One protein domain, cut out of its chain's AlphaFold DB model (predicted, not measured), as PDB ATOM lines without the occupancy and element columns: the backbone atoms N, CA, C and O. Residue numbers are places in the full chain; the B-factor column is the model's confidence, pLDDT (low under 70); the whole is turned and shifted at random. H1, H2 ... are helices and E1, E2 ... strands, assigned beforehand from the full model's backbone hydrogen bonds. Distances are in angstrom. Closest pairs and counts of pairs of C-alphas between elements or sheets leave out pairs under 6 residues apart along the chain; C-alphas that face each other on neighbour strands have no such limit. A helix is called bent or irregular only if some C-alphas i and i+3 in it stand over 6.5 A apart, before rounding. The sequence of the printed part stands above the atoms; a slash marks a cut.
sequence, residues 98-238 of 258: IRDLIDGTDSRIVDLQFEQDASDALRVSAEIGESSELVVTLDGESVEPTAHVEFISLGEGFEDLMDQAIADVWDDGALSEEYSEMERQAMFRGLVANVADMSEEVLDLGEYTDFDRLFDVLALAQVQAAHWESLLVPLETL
ATOM      1  N   ILE A  98      -7.199  47.301  -7.609       93.81
ATOM      2  CA  ILE A  98      -8.096  47.639  -6.488       93.81
ATOM      3  C   ILE A  98      -8.977  48.827  -6.859       93.81
ATOM      4  O   ILE A  98     -10.186  48.807  -6.634       93.81
ATOM      5  N   ARG A  99      -8.379  49.858  -7.459       92.25
ATOM      6  CA  ARG A  99      -9.117  51.028  -7.911       92.25
ATOM      7  C   ARG A  99     -10.125  50.676  -9.001       92.25
ATOM      8  O   ARG A  99     -11.254  51.137  -8.921       92.25
ATOM      9  N   ASP A 100      -9.752  49.854  -9.975       92.56
ATOM     10  CA  ASP A 100     -10.653  49.432 -11.050       92.56
ATOM     11  C   ASP A 100     -11.831  48.594 -10.536       92.56
ATOM     12  O   ASP A 100     -12.945  48.739 -11.046       92.56
ATOM     13  N   LEU A 101     -11.603  47.765  -9.509       93.75
ATOM     14  CA  LEU A 101     -12.647  47.015  -8.807       93.75
ATOM     15  C   LEU A 101     -13.618  47.961  -8.085       93.75
ATOM     16  O   LEU A 101     -14.825  47.845  -8.276       93.75
ATOM     17  N   ILE A 102     -13.104  48.918  -7.306       93.44
ATOM     18  CA  ILE A 102     -13.919  49.865  -6.520       93.44
ATOM     19  C   ILE A 102     -14.672  50.855  -7.418       93.44
ATOM     20  O   ILE A 102     -15.860  51.105  -7.216       93.44
ATOM     21  N   ASP A 103     -13.996  51.430  -8.415       92.44
ATOM     22  CA  ASP A 103     -14.582  52.424  -9.321       92.44
ATOM     23  C   ASP A 103     -15.521  51.770 -10.361       92.44
ATOM     24  O   ASP A 103     -16.262  52.477 -11.053       92.44
ATOM     25  N   GLY A 104     -15.508  50.434 -10.486       88.88
ATOM     26  CA  GLY A 104     -16.308  49.692 -11.462       88.88
ATOM     27  C   GLY A 104     -15.946  50.053 -12.906       88.88
ATOM     28  O   GLY A 104     -16.822  50.139 -13.771       88.88
ATOM     29  N   THR A 105     -14.661  50.325 -13.166       89.19
ATOM     30  CA  THR A 105     -14.181  50.841 -14.460       89.19
ATOM     31  C   THR A 105     -14.386  49.830 -15.593       89.19
ATOM     32  O   THR A 105     -14.636  50.217 -16.741       89.19
ATOM     33  N   ASP A 106     -14.326  48.531 -15.287       90.81
ATOM     34  CA  ASP A 106     -14.571  47.468 -16.258       90.81
ATOM     35  C   ASP A 106     -16.074  47.181 -16.418       90.81
ATOM     36  O   ASP A 106     -16.797  46.849 -15.477       90.81
ATOM     37  N   SER A 107     -16.547  47.248 -17.665       90.00
ATOM     38  CA  SER A 107     -17.950  47.011 -18.025       90.00
ATOM     39  C   SER A 107     -18.512  45.646 -17.602       90.00
ATOM     40  O   SER A 107     -19.732  45.504 -17.525       90.00
ATOM     41  N   ARG A 108     -17.653  44.646 -17.362       91.00
ATOM     42  CA  ARG A 108     -18.025  43.290 -16.937       91.00
ATOM     43  C   ARG A 108     -18.475  43.228 -15.478       91.00
ATOM     44  O   ARG A 108     -19.222  42.320 -15.136       91.00
ATOM     45  N   ILE A 109     -18.035  44.173 -14.649       89.94
ATOM     46  CA  ILE A 109     -18.290  44.193 -13.201       89.94
ATOM     47  C   ILE A 109     -18.979  45.479 -12.734       89.94
ATOM     48  O   ILE A 109     -19.078  45.712 -11.541       89.94
ATOM     49  N   VAL A 110     -19.478  46.308 -13.653       88.81
ATOM     50  CA  VAL A 110     -20.100  47.611 -13.337       88.81
ATOM     51  C   VAL A 110     -21.281  47.521 -12.360       88.81
ATOM     52  O   VAL A 110     -21.611  48.488 -11.679       88.81
ATOM     53  N   ASP A 111     -21.934  46.361 -12.312       88.19
ATOM     54  CA  ASP A 111     -23.064  46.088 -11.427       88.19
ATOM     55  C   ASP A 111     -22.618  45.549 -10.045       88.19
ATOM     56  O   ASP A 111     -23.452  45.425  -9.149       88.19
ATOM     57  N   LEU A 112     -21.330  45.228  -9.862       90.56
ATOM     58  CA  LEU A 112     -20.733  44.852  -8.577       90.56
ATOM     59  C   LEU A 112     -20.228  46.110  -7.863       90.56
ATOM     60  O   LEU A 112     -19.513  46.923  -8.443       90.56
ATOM     61  N   GLN A 113     -20.604  46.265  -6.597       92.50
ATOM     62  CA  GLN A 113     -20.191  47.396  -5.767       92.50
ATOM     63  C   GLN A 113     -19.122  46.918  -4.794       92.50
ATOM     64  O   GLN A 113     -19.446  46.448  -3.709       92.50
ATOM     65  N   PHE A 114     -17.856  46.991  -5.211       95.25
ATOM     66  CA  PHE A 114     -16.747  46.619  -4.341       95.25
ATOM     67  C   PHE A 114     -16.467  47.703  -3.302       95.25
ATOM     68  O   PHE A 114     -16.312  48.882  -3.626       95.25
ATOM     69  N   GLU A 115     -16.328  47.279  -2.054       93.81
ATOM     70  CA  GLU A 115     -15.870  48.082  -0.933       93.81
ATOM     71  C   GLU A 115     -14.514  47.559  -0.450       93.81
ATOM     72  O   GLU A 115     -14.254  46.358  -0.430       93.81
ATOM     73  N   GLN A 116     -13.617  48.473  -0.082       94.50
ATOM     74  CA  GLN A 116     -12.322  48.106   0.483       94.50
ATOM     75  C   GLN A 116     -12.466  47.779   1.967       94.50
ATOM     76  O   GLN A 116     -13.098  48.533   2.715       94.50
ATOM     77  N   ASP A 117     -11.825  46.697   2.407       90.94
ATOM     78  CA  ASP A 117     -11.811  46.343   3.817       90.94
ATOM     79  C   ASP A 117     -11.080  47.418   4.644       90.94
ATOM     80  O   ASP A 117     -10.033  47.955   4.275       90.94
ATOM     81  N   ALA A 118     -11.656  47.766   5.795       84.56
ATOM     82  CA  ALA A 118     -11.122  48.825   6.653       84.56
ATOM     83  C   ALA A 118      -9.840  48.418   7.407       84.56
ATOM     84  O   ALA A 118      -9.143  49.281   7.951       84.56
ATOM     85  N   SER A 119      -9.572  47.116   7.500       85.31
ATOM     86  CA  SER A 119      -8.449  46.507   8.214       85.31
ATOM     87  C   SER A 119      -7.361  46.024   7.256       85.31
ATOM     88  O   SER A 119      -6.189  46.042   7.633       85.31
ATOM     89  N   ASP A 120      -7.739  45.629   6.038       89.06
ATOM     90  CA  ASP A 120      -6.837  45.174   4.984       89.06
ATOM     91  C   ASP A 120      -7.073  45.916   3.660       89.06
ATOM     92  O   ASP A 120      -8.021  45.663   2.923       89.06
ATOM     93  N   ALA A 121      -6.143  46.809   3.316       90.75
ATOM     94  CA  ALA A 121      -6.215  47.588   2.086       90.75
ATOM     95  C   ALA A 121      -6.097  46.735   0.808       90.75
ATOM     96  O   ALA A 121      -6.459  47.215  -0.265       90.75
ATOM     97  N   LEU A 122      -5.584  45.504   0.895       93.00
ATOM     98  CA  LEU A 122      -5.448  44.596  -0.246       93.00
ATOM     99  C   LEU A 122      -6.663  43.684  -0.432       93.00
ATOM    100  O   LEU A 122      -6.685  42.874  -1.360       93.00
ATOM    101  N   ARG A 123      -7.678  43.819   0.425       94.75
ATOM    102  CA  ARG A 123      -8.922  43.063   0.362       94.75
ATOM    103  C   ARG A 123     -10.065  43.986  -0.044       94.75
ATOM    104  O   ARG A 123     -10.283  45.035   0.562       94.75
ATOM    105  N   VAL A 124     -10.804  43.579  -1.065       95.50
ATOM    106  CA  VAL A 124     -12.061  44.214  -1.467       95.50
ATOM    107  C   VAL A 124     -13.165  43.176  -1.497       95.50
ATOM    108  O   VAL A 124     -12.910  42.005  -1.788       95.50
ATOM    109  N   SER A 125     -14.386  43.594  -1.207       94.38
ATOM    110  CA  SER A 125     -15.529  42.696  -1.201       94.38
ATOM    111  C   SER A 125     -16.779  43.346  -1.783       94.38
ATOM    112  O   SER A 125     -16.910  44.566  -1.766       94.38
ATOM    113  N   ALA A 126     -17.655  42.550  -2.390       95.12
ATOM    114  CA  ALA A 126     -18.891  43.018  -3.008       95.12
ATOM    115  C   ALA A 126     -20.045  42.064  -2.704       95.12
ATOM    116  O   ALA A 126     -19.953  40.865  -2.981       95.12
ATOM    117  N   GLU A 127     -21.152  42.610  -2.205       91.94
ATOM    118  CA  GLU A 127     -22.387  41.855  -1.990       91.94
ATOM    119  C   GLU A 127     -22.933  41.312  -3.317       91.94
ATOM    120  O   GLU A 127     -22.982  42.001  -4.344       91.94
ATOM    121  N   ILE A 128     -23.357  40.052  -3.295       91.31
ATOM    122  CA  ILE A 128     -23.820  39.331  -4.472       91.31
ATOM    123  C   ILE A 128     -24.886  38.303  -4.076       91.31
ATOM    124  O   ILE A 128     -24.787  37.650  -3.047       91.31
ATOM    125  N   GLY A 129     -25.905  38.119  -4.915       85.44
ATOM    126  CA  GLY A 129     -26.984  37.182  -4.590       85.44
ATOM    127  C   GLY A 129     -27.890  37.694  -3.467       85.44
ATOM    128  O   GLY A 129     -28.175  38.893  -3.407       85.44
ATOM    129  N   GLU A 130     -28.405  36.782  -2.642       82.75
ATOM    130  CA  GLU A 130     -29.304  37.101  -1.521       82.75
ATOM    131  C   GLU A 130     -28.583  37.105  -0.167       82.75
ATOM    132  O   GLU A 130     -28.972  37.868   0.720       82.75
ATOM    133  N   SER A 131     -27.537  36.293  -0.012       83.69
ATOM    134  CA  SER A 131     -26.823  36.113   1.260       83.69
ATOM    135  C   SER A 131     -25.332  35.828   1.072       83.69
ATOM    136  O   SER A 131     -24.716  35.188   1.927       83.69
ATOM    137  N   SER A 132     -24.754  36.298  -0.036       89.50
ATOM    138  CA  SER A 132     -23.356  36.048  -0.375       89.50
ATOM    139  C   SER A 132     -22.550  37.311  -0.640       89.50
ATOM    140  O   SER A 132     -23.063  38.402  -0.898       89.50
ATOM    141  N   GLU A 133     -21.240  37.131  -0.623       92.25
ATOM    142  CA  GLU A 133     -20.255  38.152  -0.912       92.25
ATOM    143  C   GLU A 133     -19.132  37.557  -1.769       92.25
ATOM    144  O   GLU A 133     -18.688  36.423  -1.569       92.25
ATOM    145  N   LEU A 134     -18.661  38.328  -2.747       93.69
ATOM    146  CA  LEU A 134     -17.406  38.055  -3.434       93.69
ATOM    147  C   LEU A 134     -16.284  38.797  -2.735       93.69
ATOM    148  O   LEU A 134     -16.343  40.015  -2.609       93.69
ATOM    149  N   VAL A 135     -15.234  38.078  -2.376       94.94
ATOM    150  CA  VAL A 135     -14.027  38.634  -1.777       94.94
ATOM    151  C   VAL A 135     -12.874  38.474  -2.754       94.94
ATOM    152  O   VAL A 135     -12.643  37.394  -3.294       94.94
ATOM    153  N   VAL A 136     -12.125  39.551  -2.963       96.00
ATOM    154  CA  VAL A 136     -10.873  39.549  -3.719       96.00
ATOM    155  C   VAL A 136      -9.758  40.035  -2.803       96.00
ATOM    156  O   VAL A 136      -9.816  41.147  -2.279       96.00
ATOM    157  N   THR A 137      -8.726  39.218  -2.622       95.75
ATOM    158  CA  THR A 137      -7.525  39.561  -1.850       95.75
ATOM    159  C   THR A 137      -6.313  39.557  -2.769       95.75
ATOM    160  O   THR A 137      -6.027  38.552  -3.414       95.75
ATOM    161  N   LEU A 138      -5.597  40.677  -2.847       93.88
ATOM    162  CA  LEU A 138      -4.385  40.796  -3.653       93.88
ATOM    163  C   LEU A 138      -3.121  40.596  -2.817       93.88
ATOM    164  O   LEU A 138      -3.024  41.048  -1.680       93.88
ATOM    165  N   ASP A 139      -2.115  39.975  -3.420       89.38
ATOM    166  CA  ASP A 139      -0.756  39.935  -2.897       89.38
ATOM    167  C   ASP A 139       0.071  41.086  -3.486       89.38
ATOM    168  O   ASP A 139       0.296  41.153  -4.696       89.38
ATOM    169  N   GLY A 140       0.515  41.996  -2.616       77.56
ATOM    170  CA  GLY A 140       1.371  43.132  -2.975       77.56
ATOM    171  C   GLY A 140       2.849  42.951  -2.618       77.56
ATOM    172  O   GLY A 140       3.648  43.857  -2.852       77.56
ATOM    173  N   GLU A 141       3.231  41.822  -2.010       77.44
ATOM    174  CA  GLU A 141       4.616  41.579  -1.587       77.44
ATOM    175  C   GLU A 141       5.450  40.883  -2.672       77.44
ATOM    176  O   GLU A 141       6.679  41.051  -2.721       77.44
ATOM    177  N   SER A 142       4.805  40.109  -3.547       77.69
ATOM    178  CA  SER A 142       5.458  39.443  -4.665       77.69
ATOM    179  C   SER A 142       5.754  40.386  -5.833       77.69
ATOM    180  O   SER A 142       5.206  41.475  -5.985       77.69
ATOM    181  N   VAL A 143       6.694  39.950  -6.670       79.25
ATOM    182  CA  VAL A 143       7.053  40.641  -7.917       79.25
ATOM    183  C   VAL A 143       6.018  40.373  -9.018       79.25
ATOM    184  O   VAL A 143       5.909  41.147  -9.963       79.25
ATOM    185  N   GLU A 144       5.249  39.292  -8.889       86.50
ATOM    186  CA  GLU A 144       4.168  38.920  -9.799       86.50
ATOM    187  C   GLU A 144       2.855  38.917  -9.001       86.50
ATOM    188  O   GLU A 144       2.525  37.906  -8.372       86.50
ATOM    189  N   PRO A 145       2.139  40.056  -8.961       89.00
ATOM    190  CA  PRO A 145       0.998  40.221  -8.077       89.00
ATOM    191  C   PRO A 145      -0.097  39.216  -8.425       89.00
ATOM    192  O   PRO A 145      -0.392  38.961  -9.595       89.00
ATOM    193  N   THR A 146      -0.695  38.636  -7.391       92.62
ATOM    194  CA  THR A 146      -1.698  37.577  -7.525       92.62
ATOM    195  C   THR A 146      -2.964  37.987  -6.790       92.62
ATOM    196  O   THR A 146      -2.892  38.465  -5.663       92.62
ATOM    197  N   ALA A 147      -4.123  37.799  -7.412       94.62
ATOM    198  CA  ALA A 147      -5.424  37.986  -6.785       94.62
ATOM    199  C   ALA A 147      -6.042  36.629  -6.445       94.62
ATOM    200  O   ALA A 147      -6.222  35.792  -7.329       94.62
ATOM    201  N   HIS A 148      -6.382  36.425  -5.181       95.88
ATOM    202  CA  HIS A 148      -7.174  35.302  -4.704       95.88
ATOM    203  C   HIS A 148      -8.647  35.714  -4.645       95.88
ATOM    204  O   HIS A 148      -8.955  36.817  -4.191       95.88
ATOM    205  N   VAL A 149      -9.544  34.856  -5.129       96.31
ATOM    206  CA  VAL A 149     -10.981  35.146  -5.188       96.31
ATOM    207  C   VAL A 149     -11.757  34.081  -4.437       96.31
ATOM    208  O   VAL A 149     -11.646  32.892  -4.731       96.31
ATOM    209  N   GLU A 150     -12.615  34.530  -3.534       94.50
ATOM    210  CA  GLU A 150     -13.482  33.685  -2.725       94.50
ATOM    211  C   GLU A 150     -14.932  34.125  -2.905       94.50
ATOM    212  O   GLU A 150     -15.240  35.311  -3.034       94.50
ATOM    213  N   PHE A 151     -15.836  33.154  -2.921       93.12
ATOM    214  CA  PHE A 151     -17.267  33.382  -2.807       93.12
ATOM    215  C   PHE A 151     -17.707  32.882  -1.438       93.12
ATOM    216  O   PHE A 151     -17.596  31.690  -1.152       93.12
ATOM    217  N   ILE A 152     -18.170  33.794  -0.592       90.19
ATOM    218  CA  ILE A 152     -18.583  33.506   0.777       90.19
ATOM    219  C   ILE A 152     -20.102  33.571   0.821       90.19
ATOM    220  O   ILE A 152     -20.680  34.609   0.515       90.19
ATOM    221  N   SER A 153     -20.747  32.467   1.191       88.50
ATOM    222  CA  SER A 153     -22.193  32.399   1.406       88.50
ATOM    223  C   SER A 153     -22.478  32.236   2.890       88.50
ATOM    224  O   SER A 153     -21.864  31.397   3.548       88.50
ATOM    225  N   LEU A 154     -23.430  32.996   3.423       80.38
ATOM    226  CA  LEU A 154     -23.956  32.763   4.765       80.38
ATOM    227  C   LEU A 154     -25.031  31.676   4.685       80.38
ATOM    228  O   LEU A 154     -26.033  31.840   3.987       80.38
ATOM    229  N   GLY A 155     -24.814  30.552   5.370       72.75
ATOM    230  CA  GLY A 155     -25.759  29.435   5.374       72.75
ATOM    231  C   GLY A 155     -27.086  29.770   6.068       72.75
ATOM    232  O   GLY A 155     -27.171  30.693   6.878       72.75
ATOM    233  N   GLU A 156     -28.123  28.959   5.823       67.19
ATOM    234  CA  GLU A 156     -29.483  29.155   6.374       67.19
ATOM    235  C   GLU A 156     -29.526  29.233   7.917       67.19
ATOM    236  O   GLU A 156     -30.433  29.832   8.489       67.19
ATOM    237  N   GLY A 157     -28.527  28.669   8.605       70.94
ATOM    238  CA  GLY A 157     -28.397  28.736  10.065       70.94
ATOM    239  C   GLY A 157     -27.880  30.073  10.611       70.94
ATOM    240  O   GLY A 157     -27.886  30.257  11.828       70.94
ATOM    241  N   PHE A 158     -27.432  31.002   9.759       76.81
ATOM    242  CA  PHE A 158     -26.900  32.299  10.188       76.81
ATOM    243  C   PHE A 158     -27.939  33.113  10.967       76.81
ATOM    244  O   PHE A 158     -27.621  33.619  12.040       76.81
ATOM    245  N   GLU A 159     -29.180  33.208  10.475       78.00
ATOM    246  CA  GLU A 159     -30.243  33.974  11.146       78.00
ATOM    247  C   GLU A 159     -30.570  33.396  12.531       78.00
ATOM    248  O   GLU A 159     -30.633  34.139  13.512       78.00
ATOM    249  N   ASP A 160     -30.684  32.070  12.638       83.00
ATOM    250  CA  ASP A 160     -30.968  31.383  13.903       83.00
ATOM    251  C   ASP A 160     -29.820  31.545  14.916       83.00
ATOM    252  O   ASP A 160     -30.048  31.813  16.101       83.00
ATOM    253  N   LEU A 161     -28.568  31.407  14.461       82.19
ATOM    254  CA  LEU A 161     -27.388  31.633  15.296       82.19
ATOM    255  C   LEU A 161     -27.266  33.103  15.706       82.19
ATOM    256  O   LEU A 161     -26.878  33.382  16.842       82.19
ATOM    257  N   MET A 162     -27.631  34.036  14.825       82.50
ATOM    258  CA  MET A 162     -27.630  35.468  15.110       82.50
ATOM    259  C   MET A 162     -28.653  35.810  16.186       82.50
ATOM    260  O   MET A 162     -28.311  36.473  17.164       82.50
ATOM    261  N   ASP A 163     -29.885  35.321  16.051       84.69
ATOM    262  CA  ASP A 163     -30.954  35.540  17.023       84.69
ATOM    263  C   ASP A 163     -30.586  34.969  18.396       84.69
ATOM    264  O   ASP A 163     -30.782  35.631  19.422       84.69
ATOM    265  N   GLN A 164     -29.990  33.773  18.430       85.00
ATOM    266  CA  GLN A 164     -29.503  33.163  19.665       85.00
ATOM    267  C   GLN A 164     -28.368  33.984  20.294       85.00
ATOM    268  O   GLN A 164     -28.414  34.294  21.485       85.00
ATOM    269  N   ALA A 165     -27.375  34.383  19.501       83.50
ATOM    270  CA  ALA A 165     -26.227  35.145  19.977       83.50
ATOM    271  C   ALA A 165     -26.637  36.536  20.494       83.50
ATOM    272  O   ALA A 165     -26.146  37.004  21.524       83.50
ATOM    273  N   ILE A 166     -27.586  37.186  19.818       83.19
ATOM    274  CA  ILE A 166     -28.187  38.448  20.245       83.19
ATOM    275  C   ILE A 166     -28.958  38.268  21.564       83.19
ATOM    276  O   ILE A 166     -28.823  39.097  22.471       83.19
ATOM    277  N   ALA A 167     -29.748  37.197  21.697       84.12
ATOM    278  CA  ALA A 167     -30.490  36.897  22.920       84.12
ATOM    279  C   ALA A 167     -29.554  36.674  24.117       84.12
ATOM    280  O   ALA A 167     -29.791  37.247  25.183       84.12
ATOM    281  N   ASP A 168     -28.469  35.923  23.924       81.12
ATOM    282  CA  ASP A 168     -27.465  35.656  24.960       81.12
ATOM    283  C   ASP A 168     -26.780  36.952  25.420       81.12
ATOM    284  O   ASP A 168     -26.673  37.228  26.615       81.12
ATOM    285  N   VAL A 169     -26.396  37.813  24.474       78.38
ATOM    286  CA  VAL A 169     -25.774  39.116  24.758       78.38
ATOM    287  C   VAL A 169     -26.729  40.073  25.491       78.38
ATOM    288  O   VAL A 169     -26.289  40.868  26.335       78.38
ATOM    289  N   TRP A 170     -28.033  40.017  25.200       77.81
ATOM    290  CA  TRP A 170     -29.045  40.776  25.939       77.81
ATOM    291  C   TRP A 170     -29.298  40.231  27.349       77.81
ATOM    292  O   TRP A 170     -29.467  41.044  28.263       77.81
ATOM    293  N   ASP A 171     -29.298  38.910  27.553       77.50
ATOM    294  CA  ASP A 171     -29.534  38.289  28.869       77.50
ATOM    295  C   ASP A 171     -28.324  38.454  29.812       77.50
ATOM    296  O   ASP A 171     -28.491  38.733  31.002       77.50
ATOM    297  N   ASP A 172     -27.099  38.428  29.272       68.12
ATOM    298  CA  ASP A 172     -25.855  38.667  30.026       68.12
ATOM    299  C   ASP A 172     -25.614  40.149  30.378       68.12
ATOM    300  O   ASP A 172     -24.662  40.491  31.087       68.12
ATOM    301  N   GLY A 173     -26.468  41.068  29.908       64.31
ATOM    302  CA  GLY A 173     -26.327  42.506  30.163       64.31
ATOM    303  C   GLY A 173     -25.108  43.146  29.483       64.31
ATOM    304  O   GLY A 173     -24.739  44.279  29.812       64.31
ATOM    305  N   ALA A 174     -24.498  42.457  28.515       59.62
ATOM    306  CA  ALA A 174     -23.330  42.922  27.768       59.62
ATOM    307  C   ALA A 174     -23.635  44.137  26.865       59.62
ATOM    308  O   ALA A 174     -22.729  44.878  26.498       59.62
ATOM    309  N   LEU A 175     -24.916  44.420  26.591       60.78
ATOM    310  CA  LEU A 175     -25.392  45.650  25.934       60.78
ATOM    311  C   LEU A 175     -26.078  46.632  26.904       60.78
ATOM    312  O   LEU A 175     -26.927  47.426  26.492       60.78
ATOM    313  N   SER A 176     -25.742  46.582  28.197       66.31
ATOM    314  CA  SER A 176     -26.276  47.522  29.189       66.31
ATOM    315  C   SER A 176     -25.933  48.985  28.862       66.31
ATOM    316  O   SER A 176     -24.951  49.294  28.179       66.31
ATOM    317  N   GLU A 177     -26.735  49.917  29.391       66.00
ATOM    318  CA  GLU A 177     -26.536  51.372  29.240       66.00
ATOM    319  C   GLU A 177     -25.195  51.876  29.819       66.00
ATOM    320  O   GLU A 177     -24.852  53.046  29.644       66.00
ATOM    321  N   GLU A 178     -24.440  51.011  30.505       72.12
ATOM    322  CA  GLU A 178     -23.120  51.312  31.064       72.12
ATOM    323  C   GLU A 178     -22.035  51.448  29.984       72.12
ATOM    324  O   GLU A 178     -21.058  52.167  30.198       72.12
ATOM    325  N   TYR A 179     -22.226  50.830  28.814       75.75
ATOM    326  CA  TYR A 179     -21.324  50.967  27.673       75.75
ATOM    327  C   TYR A 179     -21.684  52.177  26.810       75.75
ATOM    328  O   TYR A 179     -22.860  52.464  26.535       75.75
ATOM    329  N   SER A 180     -20.657  52.868  26.317       83.56
ATOM    330  CA  SER A 180     -20.834  53.906  25.307       83.56
ATOM    331  C   SER A 180     -21.428  53.325  24.021       83.56
ATOM    332  O   SER A 180     -21.352  52.129  23.745       83.56
ATOM    333  N   GLU A 181     -22.037  54.186  23.210       80.56
ATOM    334  CA  GLU A 181     -22.594  53.785  21.915       80.56
ATOM    335  C   GLU A 181     -21.524  53.184  20.988       80.56
ATOM    336  O   GLU A 181     -21.782  52.196  20.308       80.56
ATOM    337  N   MET A 182     -20.300  53.719  21.037       81.50
ATOM    338  CA  MET A 182     -19.158  53.219  20.268       81.50
ATOM    339  C   MET A 182     -18.719  51.817  20.721       81.50
ATOM    340  O   MET A 182     -18.448  50.959  19.885       81.50
ATOM    341  N   GLU A 183     -18.690  51.556  22.031       83.38
ATOM    342  CA  GLU A 183     -18.365  50.227  22.573       83.38
ATOM    343  C   GLU A 183     -19.442  49.196  22.222       83.38
ATOM    344  O   GLU A 183     -19.112  48.076  21.839       83.38
ATOM    345  N   ARG A 184     -20.722  49.584  22.274       80.06
ATOM    346  CA  ARG A 184     -21.832  48.711  21.869       80.06
ATOM    347  C   ARG A 184     -21.778  48.356  20.386       80.06
ATOM    348  O   ARG A 184     -21.976  47.196  20.045       80.06
ATOM    349  N   GLN A 185     -21.466  49.318  19.516       79.50
ATOM    350  CA  GLN A 185     -21.274  49.050  18.086       79.50
ATOM    351  C   GLN A 185     -20.095  48.100  17.833       79.50
ATOM    352  O   GLN A 185     -20.223  47.177  17.032       79.50
ATOM    353  N   ALA A 186     -18.974  48.276  18.539       81.62
ATOM    354  CA  ALA A 186     -17.821  47.386  18.413       81.62
ATOM    355  C   ALA A 186     -18.130  45.953  18.883       81.62
ATOM    356  O   ALA A 186     -17.765  44.996  18.202       81.62
ATOM    357  N   MET A 187     -18.836  45.794  20.009       80.56
ATOM    358  CA  MET A 187     -19.277  44.481  20.494       80.56
ATOM    359  C   MET A 187     -20.249  43.810  19.526       80.56
ATOM    360  O   MET A 187     -20.094  42.628  19.237       80.56
ATOM    361  N   PHE A 188     -21.216  44.561  18.994       80.19
ATOM    362  CA  PHE A 188     -22.168  44.039  18.016       80.19
ATOM    363  C   PHE A 188     -21.467  43.584  16.732       80.19
ATOM    364  O   PHE A 188     -21.733  42.490  16.249       80.19
ATOM    365  N   ARG A 189     -20.504  44.360  16.220       80.56
ATOM    366  CA  ARG A 189     -19.703  43.961  15.053       80.56
ATOM    367  C   ARG A 189     -18.919  42.671  15.305       80.56
ATOM    368  O   ARG A 189     -18.881  41.810  14.437       80.56
ATOM    369  N   GLY A 190     -18.327  42.529  16.492       81.12
ATOM    370  CA  GLY A 190     -17.620  41.306  16.882       81.12
ATOM    371  C   GLY A 190     -18.542  40.090  17.015       81.12
ATOM    372  O   GLY A 190     -18.155  38.993  16.629       81.12
ATOM    373  N   LEU A 191     -19.765  40.285  17.517       81.88
ATOM    374  CA  LEU A 191     -20.788  39.239  17.575       81.88
ATOM    375  C   LEU A 191     -21.168  38.764  16.171       81.88
ATOM    376  O   LEU A 191     -21.183  37.563  15.922       81.88
ATOM    377  N   VAL A 192     -21.430  39.714  15.268       79.44
ATOM    378  CA  VAL A 192     -21.813  39.415  13.886       79.44
ATOM    379  C   VAL A 192     -20.712  38.644  13.167       79.44
ATOM    380  O   VAL A 192     -21.003  37.609  12.581       79.44
ATOM    381  N   ALA A 193     -19.459  39.094  13.279       77.94
ATOM    382  CA  ALA A 193     -18.314  38.399  12.691       77.94
ATOM    383  C   ALA A 193     -18.184  36.959  13.216       77.94
ATOM    384  O   ALA A 193     -18.047  36.033  12.436       77.94
ATOM    385  N   ASN A 194     -18.326  36.747  14.527       80.62
ATOM    386  CA  ASN A 194     -18.237  35.405  15.106       80.62
ATOM    387  C   ASN A 194     -19.363  34.468  14.630       80.62
ATOM    388  O   ASN A 194     -19.135  33.281  14.434       80.62
ATOM    389  N   VAL A 195     -20.587  34.978  14.462       78.06
ATOM    390  CA  VAL A 195     -21.702  34.176  13.934       78.06
ATOM    391  C   VAL A 195     -21.518  33.888  12.442       78.06
ATOM    392  O   VAL A 195     -21.791  32.768  12.007       78.06
ATOM    393  N   ALA A 196     -21.020  34.863  11.676       74.50
ATOM    394  CA  ALA A 196     -20.657  34.677  10.275       74.50
ATOM    395  C   ALA A 196     -19.597  33.573  10.130       74.50
ATOM    396  O   ALA A 196     -19.877  32.582   9.471       74.50
ATOM    397  N   ASP A 197     -18.485  33.638  10.872       77.25
ATOM    398  CA  ASP A 197     -17.424  32.612  10.871       77.25
ATOM    399  C   ASP A 197     -17.948  31.193  11.189       77.25
ATOM    400  O   ASP A 197     -17.378  30.186  10.771       77.25
ATOM    401  N   MET A 198     -19.026  31.081  11.972       74.62
ATOM    402  CA  MET A 198     -19.628  29.793  12.337       74.62
ATOM    403  C   MET A 198     -20.558  29.211  11.266       74.62
ATOM    404  O   MET A 198     -20.899  28.030  11.351       74.62
ATOM    405  N   SER A 199     -21.008  30.022  10.311       74.62
ATOM    406  CA  SER A 199     -22.026  29.655   9.316       74.62
ATOM    407  C   SER A 199     -21.648  30.010   7.879       74.62
ATOM    408  O   SER A 199     -22.445  29.775   6.970       74.62
ATOM    409  N   GLU A 200     -20.448  30.546   7.668       82.62
ATOM    410  CA  GLU A 200     -19.918  30.838   6.348       82.62
ATOM    411  C   GLU A 200     -19.541  29.556   5.605       82.62
ATOM    412  O   GLU A 200     -18.922  28.629   6.134       82.62
ATOM    413  N   GLU A 201     -19.900  29.526   4.331       84.38
ATOM    414  CA  GLU A 201     -19.467  28.519   3.385       84.38
ATOM    415  C   GLU A 201     -18.629  29.200   2.313       84.38
ATOM    416  O   GLU A 201     -19.120  30.011   1.525       84.38
ATOM    417  N   VAL A 202     -17.339  28.868   2.310       88.44
ATOM    418  CA  VAL A 202     -16.357  29.470   1.413       88.44
ATOM    419  C   VAL A 202     -16.154  28.577   0.194       88.44
ATOM    420  O   VAL A 202     -15.713  27.428   0.297       88.44
ATOM    421  N   LEU A 203     -16.453  29.123  -0.980       90.44
ATOM    422  CA  LEU A 203     -16.126  28.551  -2.276       90.44
ATOM    423  C   LEU A 203     -14.897  29.267  -2.852       90.44
ATOM    424  O   LEU A 203     -14.978  30.407  -3.303       90.44
ATOM    425  N   ASP A 204     -13.769  28.561  -2.871       92.75
ATOM    426  CA  ASP A 204     -12.522  29.022  -3.489       92.75
ATOM    427  C   ASP A 204     -12.673  29.073  -5.023       92.75
ATOM    428  O   ASP A 204     -12.898  28.047  -5.683       92.75
ATOM    429  N   LEU A 205     -12.576  30.278  -5.592       93.56
ATOM    430  CA  LEU A 205     -12.637  30.525  -7.034       93.56
ATOM    431  C   LEU A 205     -11.242  30.591  -7.675       93.56
ATOM    432  O   LEU A 205     -11.150  30.681  -8.903       93.56
ATOM    433  N   GLY A 206     -10.172  30.477  -6.891       93.31
ATOM    434  CA  GLY A 206      -8.787  30.341  -7.326       93.31
ATOM    435  C   GLY A 206      -7.958  31.625  -7.280       93.31
ATOM    436  O   GLY A 206      -8.403  32.691  -6.861       93.31
ATOM    437  N   GLU A 207      -6.719  31.496  -7.761       95.38
ATOM    438  CA  GLU A 207      -5.710  32.558  -7.817       95.38
ATOM    439  C   GLU A 207      -5.416  32.990  -9.263       95.38
ATOM    440  O   GLU A 207      -5.331  32.160 -10.177       95.38
ATOM    441  N   TYR A 208      -5.226  34.295  -9.467       94.31
ATOM    442  CA  TYR A 208      -5.102  34.922 -10.781       94.31
ATOM    443  C   TYR A 208      -3.955  35.933 -10.819       94.31
ATOM    444  O   TYR A 208      -3.974  36.926 -10.101       94.31
ATOM    445  N   THR A 209      -2.992  35.714 -11.715       92.12
ATOM    446  CA  THR A 209      -1.981  36.717 -12.110       92.12
ATOM    447  C   THR A 209      -2.392  37.490 -13.369       92.12
ATOM    448  O   THR A 209      -1.864  38.556 -13.663       92.12
ATOM    449  N   ASP A 210      -3.358  36.953 -14.121       93.19
ATOM    450  CA  ASP A 210      -3.986  37.598 -15.273       93.19
ATOM    451  C   ASP A 210      -5.278  38.292 -14.818       93.19
ATOM    452  O   ASP A 210      -6.309  37.641 -14.608       93.19
ATOM    453  N   PHE A 211      -5.217  39.615 -14.644       92.44
ATOM    454  CA  PHE A 211      -6.348  40.397 -14.150       92.44
ATOM    455  C   PHE A 211      -7.506  40.494 -15.152       92.44
ATOM    456  O   PHE A 211      -8.657  40.614 -14.739       92.44
ATOM    457  N   ASP A 212      -7.268  40.335 -16.458       92.75
ATOM    458  CA  ASP A 212      -8.371  40.232 -17.418       92.75
ATOM    459  C   ASP A 212      -9.207  38.977 -17.159       92.75
ATOM    460  O   ASP A 212     -10.441  39.017 -17.227       92.75
ATOM    461  N   ARG A 213      -8.542  37.873 -16.806       94.00
ATOM    462  CA  ARG A 213      -9.209  36.633 -16.408       94.00
ATOM    463  C   ARG A 213      -9.894  36.754 -15.046       94.00
ATOM    464  O   ARG A 213     -10.960  36.165 -14.879       94.00
ATOM    465  N   LEU A 214      -9.322  37.511 -14.106       94.69
ATOM    466  CA  LEU A 214      -9.982  37.850 -12.839       94.69
ATOM    467  C   LEU A 214     -11.354  38.489 -13.108       94.69
ATOM    468  O   LEU A 214     -12.365  37.986 -12.624       94.69
ATOM    469  N   PHE A 215     -11.419  39.529 -13.944       94.44
ATOM    470  CA  PHE A 215     -12.686  40.196 -14.268       94.44
ATOM    471  C   PHE A 215     -13.699  39.269 -14.960       94.44
ATOM    472  O   PHE A 215     -14.895  39.355 -14.682       94.44
ATOM    473  N   ASP A 216     -13.251  38.342 -15.816       94.69
ATOM    474  CA  ASP A 216     -14.135  37.327 -16.413       94.69
ATOM    475  C   ASP A 216     -14.745  36.389 -15.358       94.69
ATOM    476  O   ASP A 216     -15.910  35.995 -15.465       94.69
ATOM    477  N   VAL A 217     -13.969  36.026 -14.335       94.25
ATOM    478  CA  VAL A 217     -14.416  35.157 -13.239       94.25
ATOM    479  C   VAL A 217     -15.393  35.886 -12.326       94.25
ATOM    480  O   VAL A 217     -16.430  35.315 -11.994       94.25
ATOM    481  N   LEU A 218     -15.130  37.151 -11.994       94.19
ATOM    482  CA  LEU A 218     -16.055  37.983 -11.218       94.19
ATOM    483  C   LEU A 218     -17.395  38.165 -11.945       94.19
ATOM    484  O   LEU A 218     -18.461  38.011 -11.348       94.19
ATOM    485  N   ALA A 219     -17.361  38.393 -13.260       93.50
ATOM    486  CA  ALA A 219     -18.569  38.481 -14.076       93.50
ATOM    487  C   ALA A 219     -19.340  37.152 -14.134       93.50
ATOM    488  O   ALA A 219     -20.571  37.130 -14.098       93.50
ATOM    489  N   LEU A 220     -18.632  36.019 -14.206       93.94
ATOM    490  CA  LEU A 220     -19.266  34.704 -14.133       93.94
ATOM    491  C   LEU A 220     -19.912  34.472 -12.764       93.94
ATOM    492  O   LEU A 220     -21.036  33.970 -12.710       93.94
ATOM    493  N   ALA A 221     -19.223  34.841 -11.686       92.00
ATOM    494  CA  ALA A 221     -19.723  34.711 -10.328       92.00
ATOM    495  C   ALA A 221     -21.021  35.497 -10.133       92.00
ATOM    496  O   ALA A 221     -21.987  34.937  -9.623       92.00
ATOM    497  N   GLN A 222     -21.111  36.717 -10.672       90.62
ATOM    498  CA  GLN A 222     -22.354  37.500 -10.702       90.62
ATOM    499  C   GLN A 222     -23.544  36.734 -11.283       90.62
ATOM    500  O   GLN A 222     -24.654  36.791 -10.756       90.62
ATOM    501  N   VAL A 223     -23.322  35.989 -12.362       92.44
ATOM    502  CA  VAL A 223     -24.378  35.206 -13.015       92.44
ATOM    503  C   VAL A 223     -24.687  33.915 -12.250       92.44
ATOM    504  O   VAL A 223     -25.816  33.426 -12.310       92.44
ATOM    505  N   GLN A 224     -23.697  33.334 -11.571       92.06
ATOM    506  CA  GLN A 224     -23.815  32.038 -10.900       92.06
ATOM    507  C   GLN A 224     -24.164  32.126  -9.412       92.06
ATOM    508  O   GLN A 224     -24.521  31.092  -8.856       92.06
ATOM    509  N   ALA A 225     -24.127  33.305  -8.787       89.69
ATOM    510  CA  ALA A 225     -24.287  33.470  -7.341       89.69
ATOM    511  C   ALA A 225     -25.505  32.740  -6.772       89.69
ATOM    512  O   ALA A 225     -25.335  31.839  -5.964       89.69
ATOM    513  N   ALA A 226     -26.703  33.010  -7.296       86.75
ATOM    514  CA  ALA A 226     -27.931  32.359  -6.828       86.75
ATOM    515  C   ALA A 226     -27.906  30.824  -6.968       86.75
ATOM    516  O   ALA A 226     -28.566  30.095  -6.229       86.75
ATOM    517  N   HIS A 227     -27.165  30.305  -7.948       88.94
ATOM    518  CA  HIS A 227     -26.998  28.868  -8.113       88.94
ATOM    519  C   HIS A 227     -25.968  28.309  -7.125       88.94
ATOM    520  O   HIS A 227     -26.209  27.246  -6.563       88.94
ATOM    521  N   TRP A 228     -24.856  29.003  -6.885       91.19
ATOM    522  CA  TRP A 228     -23.869  28.593  -5.885       91.19
ATOM    523  C   TRP A 228     -24.422  28.666  -4.465       91.19
ATOM    524  O   TRP A 228     -24.247  27.698  -3.740       91.19
ATOM    525  N   GLU A 229     -25.193  29.699  -4.123       86.75
ATOM    526  CA  GLU A 229     -25.963  29.785  -2.872       86.75
ATOM    527  C   GLU A 229     -26.830  28.544  -2.651       86.75
ATOM    528  O   GLU A 229     -26.858  27.984  -1.569       86.75
ATOM    529  N   SER A 230     -27.492  28.044  -3.700       82.56
ATOM    530  CA  SER A 230     -28.323  26.837  -3.574       82.56
ATOM    531  C   SER A 230     -27.535  25.526  -3.433       82.56
ATOM    532  O   SER A 230     -28.119  24.489  -3.118       82.56
ATOM    533  N   LEU A 231     -26.239  25.538  -3.756       83.62
ATOM    534  CA  LEU A 231     -25.367  24.360  -3.729       83.62
ATOM    535  C   LEU A 231     -24.471  24.321  -2.492       83.62
ATOM    536  O   LEU A 231     -24.086  23.231  -2.068       83.62
ATOM    537  N   LEU A 232     -24.118  25.491  -1.966       78.69
ATOM    538  CA  LEU A 232     -23.463  25.655  -0.681       78.69
ATOM    539  C   LEU A 232     -24.551  25.467   0.375       78.69
ATOM    540  O   LEU A 232     -25.415  26.315   0.569       78.69
ATOM    541  N   VAL A 233     -24.586  24.254   0.920       66.94
ATOM    542  CA  VAL A 233     -25.509  23.862   1.978       66.94
ATOM    543  C   VAL A 233     -24.682  23.151   3.046       66.94
ATOM    544  O   VAL A 233     -23.898  22.256   2.689       66.94
ATOM    545  N   PRO A 234     -24.902  23.445   4.345       64.69
ATOM    546  CA  PRO A 234     -24.115  22.865   5.421       64.69
ATOM    547  C   PRO A 234     -24.048  21.342   5.326       64.69
ATOM    548  O   PRO A 234     -25.076  20.664   5.261       64.69
ATOM    549  N   LEU A 235     -22.835  20.781   5.376       58.66
ATOM    550  CA  LEU A 235     -22.599  19.337   5.227       58.66
ATOM    551  C   LEU A 235     -23.405  18.469   6.212       58.66
ATOM    552  O   LEU A 235     -23.680  17.309   5.907       58.66
ATOM    553  N   GLU A 236     -23.793  19.009   7.370       56.25
ATOM    554  CA  GLU A 236     -24.626  18.315   8.362       56.25
ATOM    555  C   GLU A 236     -26.008  17.945   7.794       56.25
ATOM    556  O   GLU A 236     -26.471  16.819   7.992       56.25
ATOM    557  N   THR A 237     -26.602  18.814   6.970       53.56
ATOM    558  CA  THR A 237     -27.906  18.574   6.324       53.56
ATOM    559  C   THR A 237     -27.860  17.419   5.316       53.56
ATOM    560  O   THR A 237     -28.807  16.639   5.213       53.56
ATOM    561  N   LEU A 238     -26.727  17.236   4.624       52.19
ATOM    562  CA  LEU A 238     -26.527  16.143   3.665       52.19
ATOM    563  C   LEU A 238     -26.471  14.767   4.347       52.19
ATOM    564  O   LEU A 238     -26.706  13.748   3.701       52.19
TER     565      LEU A 238
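What this domain is: This is residues 98 to 238 of the 258 residues of an uncharacterized protein of Corynebacterium sp. CNJ-954 (UniProt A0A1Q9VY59). A strongly twisted four-stranded sheet has H4 packed along one face and the short H1 on that same face near E1, while between the last residue of E3 and the first of E4 two helices, H2 and H3, make an arm set as an open V with its point at the sheet. The small H5 ends the printed part away from the sheet. You have 141 residues, with five named helices and four named strands in the order H1 E1 E2 E3 H2 H3 E4 H4 H5; the sheet runs E1 E2 E3 E4, antiparallel throughout, and the class is mixed, helices and strands. The whole is only just loose, close to compact, with a radius of gyration of the C-alphas of 17.6 A and spans of 51 by 39 by 27 A.

Where its parts are: Find C-alpha 98 at (-8.096, 47.639, -6.488), where H1, residues 98 to 103, begins. E1 is residues 123 to 128, E2 132 to 139, 23.1 A long, and E3 146 to 154, 25.9 A. H2, residues 157 to 171, spans 21.1 A; H3, residues 181 to 199, starts at C-alpha 181, (-22.594, 53.785, 21.915), and spans 27.2 A. E4 is residues 200 to 208, 23.0 A; H4, residues 211 to 231, 27.0 A, is irregular, with C-alphas 223 and 226 7.7 A apart and a kink of 67 degrees near residue 224. H5, residues 235 to 238, ends at (-26.527, 16.143, 3.665).

How they stand to each other: Look first at the meander E1 E2 E3, each strand the antiparallel neighbour of the one before: N 126 and O 134 are 2.9 A apart, N 135 and O 150 2.8 A. E4 is the antiparallel neighbour of E3, with N 203 and O 151 within hydrogen-bond range at 2.8 A. H1 and H4 on one face make two layers, helices over a sheet. H4, 8.7 A over the sheet, runs along the strands, at 23 degrees to E2 on the local plane; its closest C-alphas to E3 are Glu 229 and Ser 153, 6.3 A. H1, at a height of 9.7 A, lies over E1. H3 only grazes the sheet with residues 193 to 199. The helical hairpin H2 and H3 touch, through residues 191 to 199 of H3 alone, closest at C-alphas 158 and 199, 5.6 A, opposite ways at a tilt of 37 degrees, only just steep. H4 and H5 are apart. Every O i to N i+4 pair is within hydrogen-bond range in H1, H2 and H3, and 15 of 17 in H4; H5 is too short for one.

The domain as a whole: The C-alphas farthest apart, of Glu 178 and Asp 210, are 52.0 A apart. The printed part has no cut; H1 to E1 is the long link. Mean pLDDT of the printed part is 84.9; look for values under 70 at residue 156, residues 172 to 177 and residues 233 to 238.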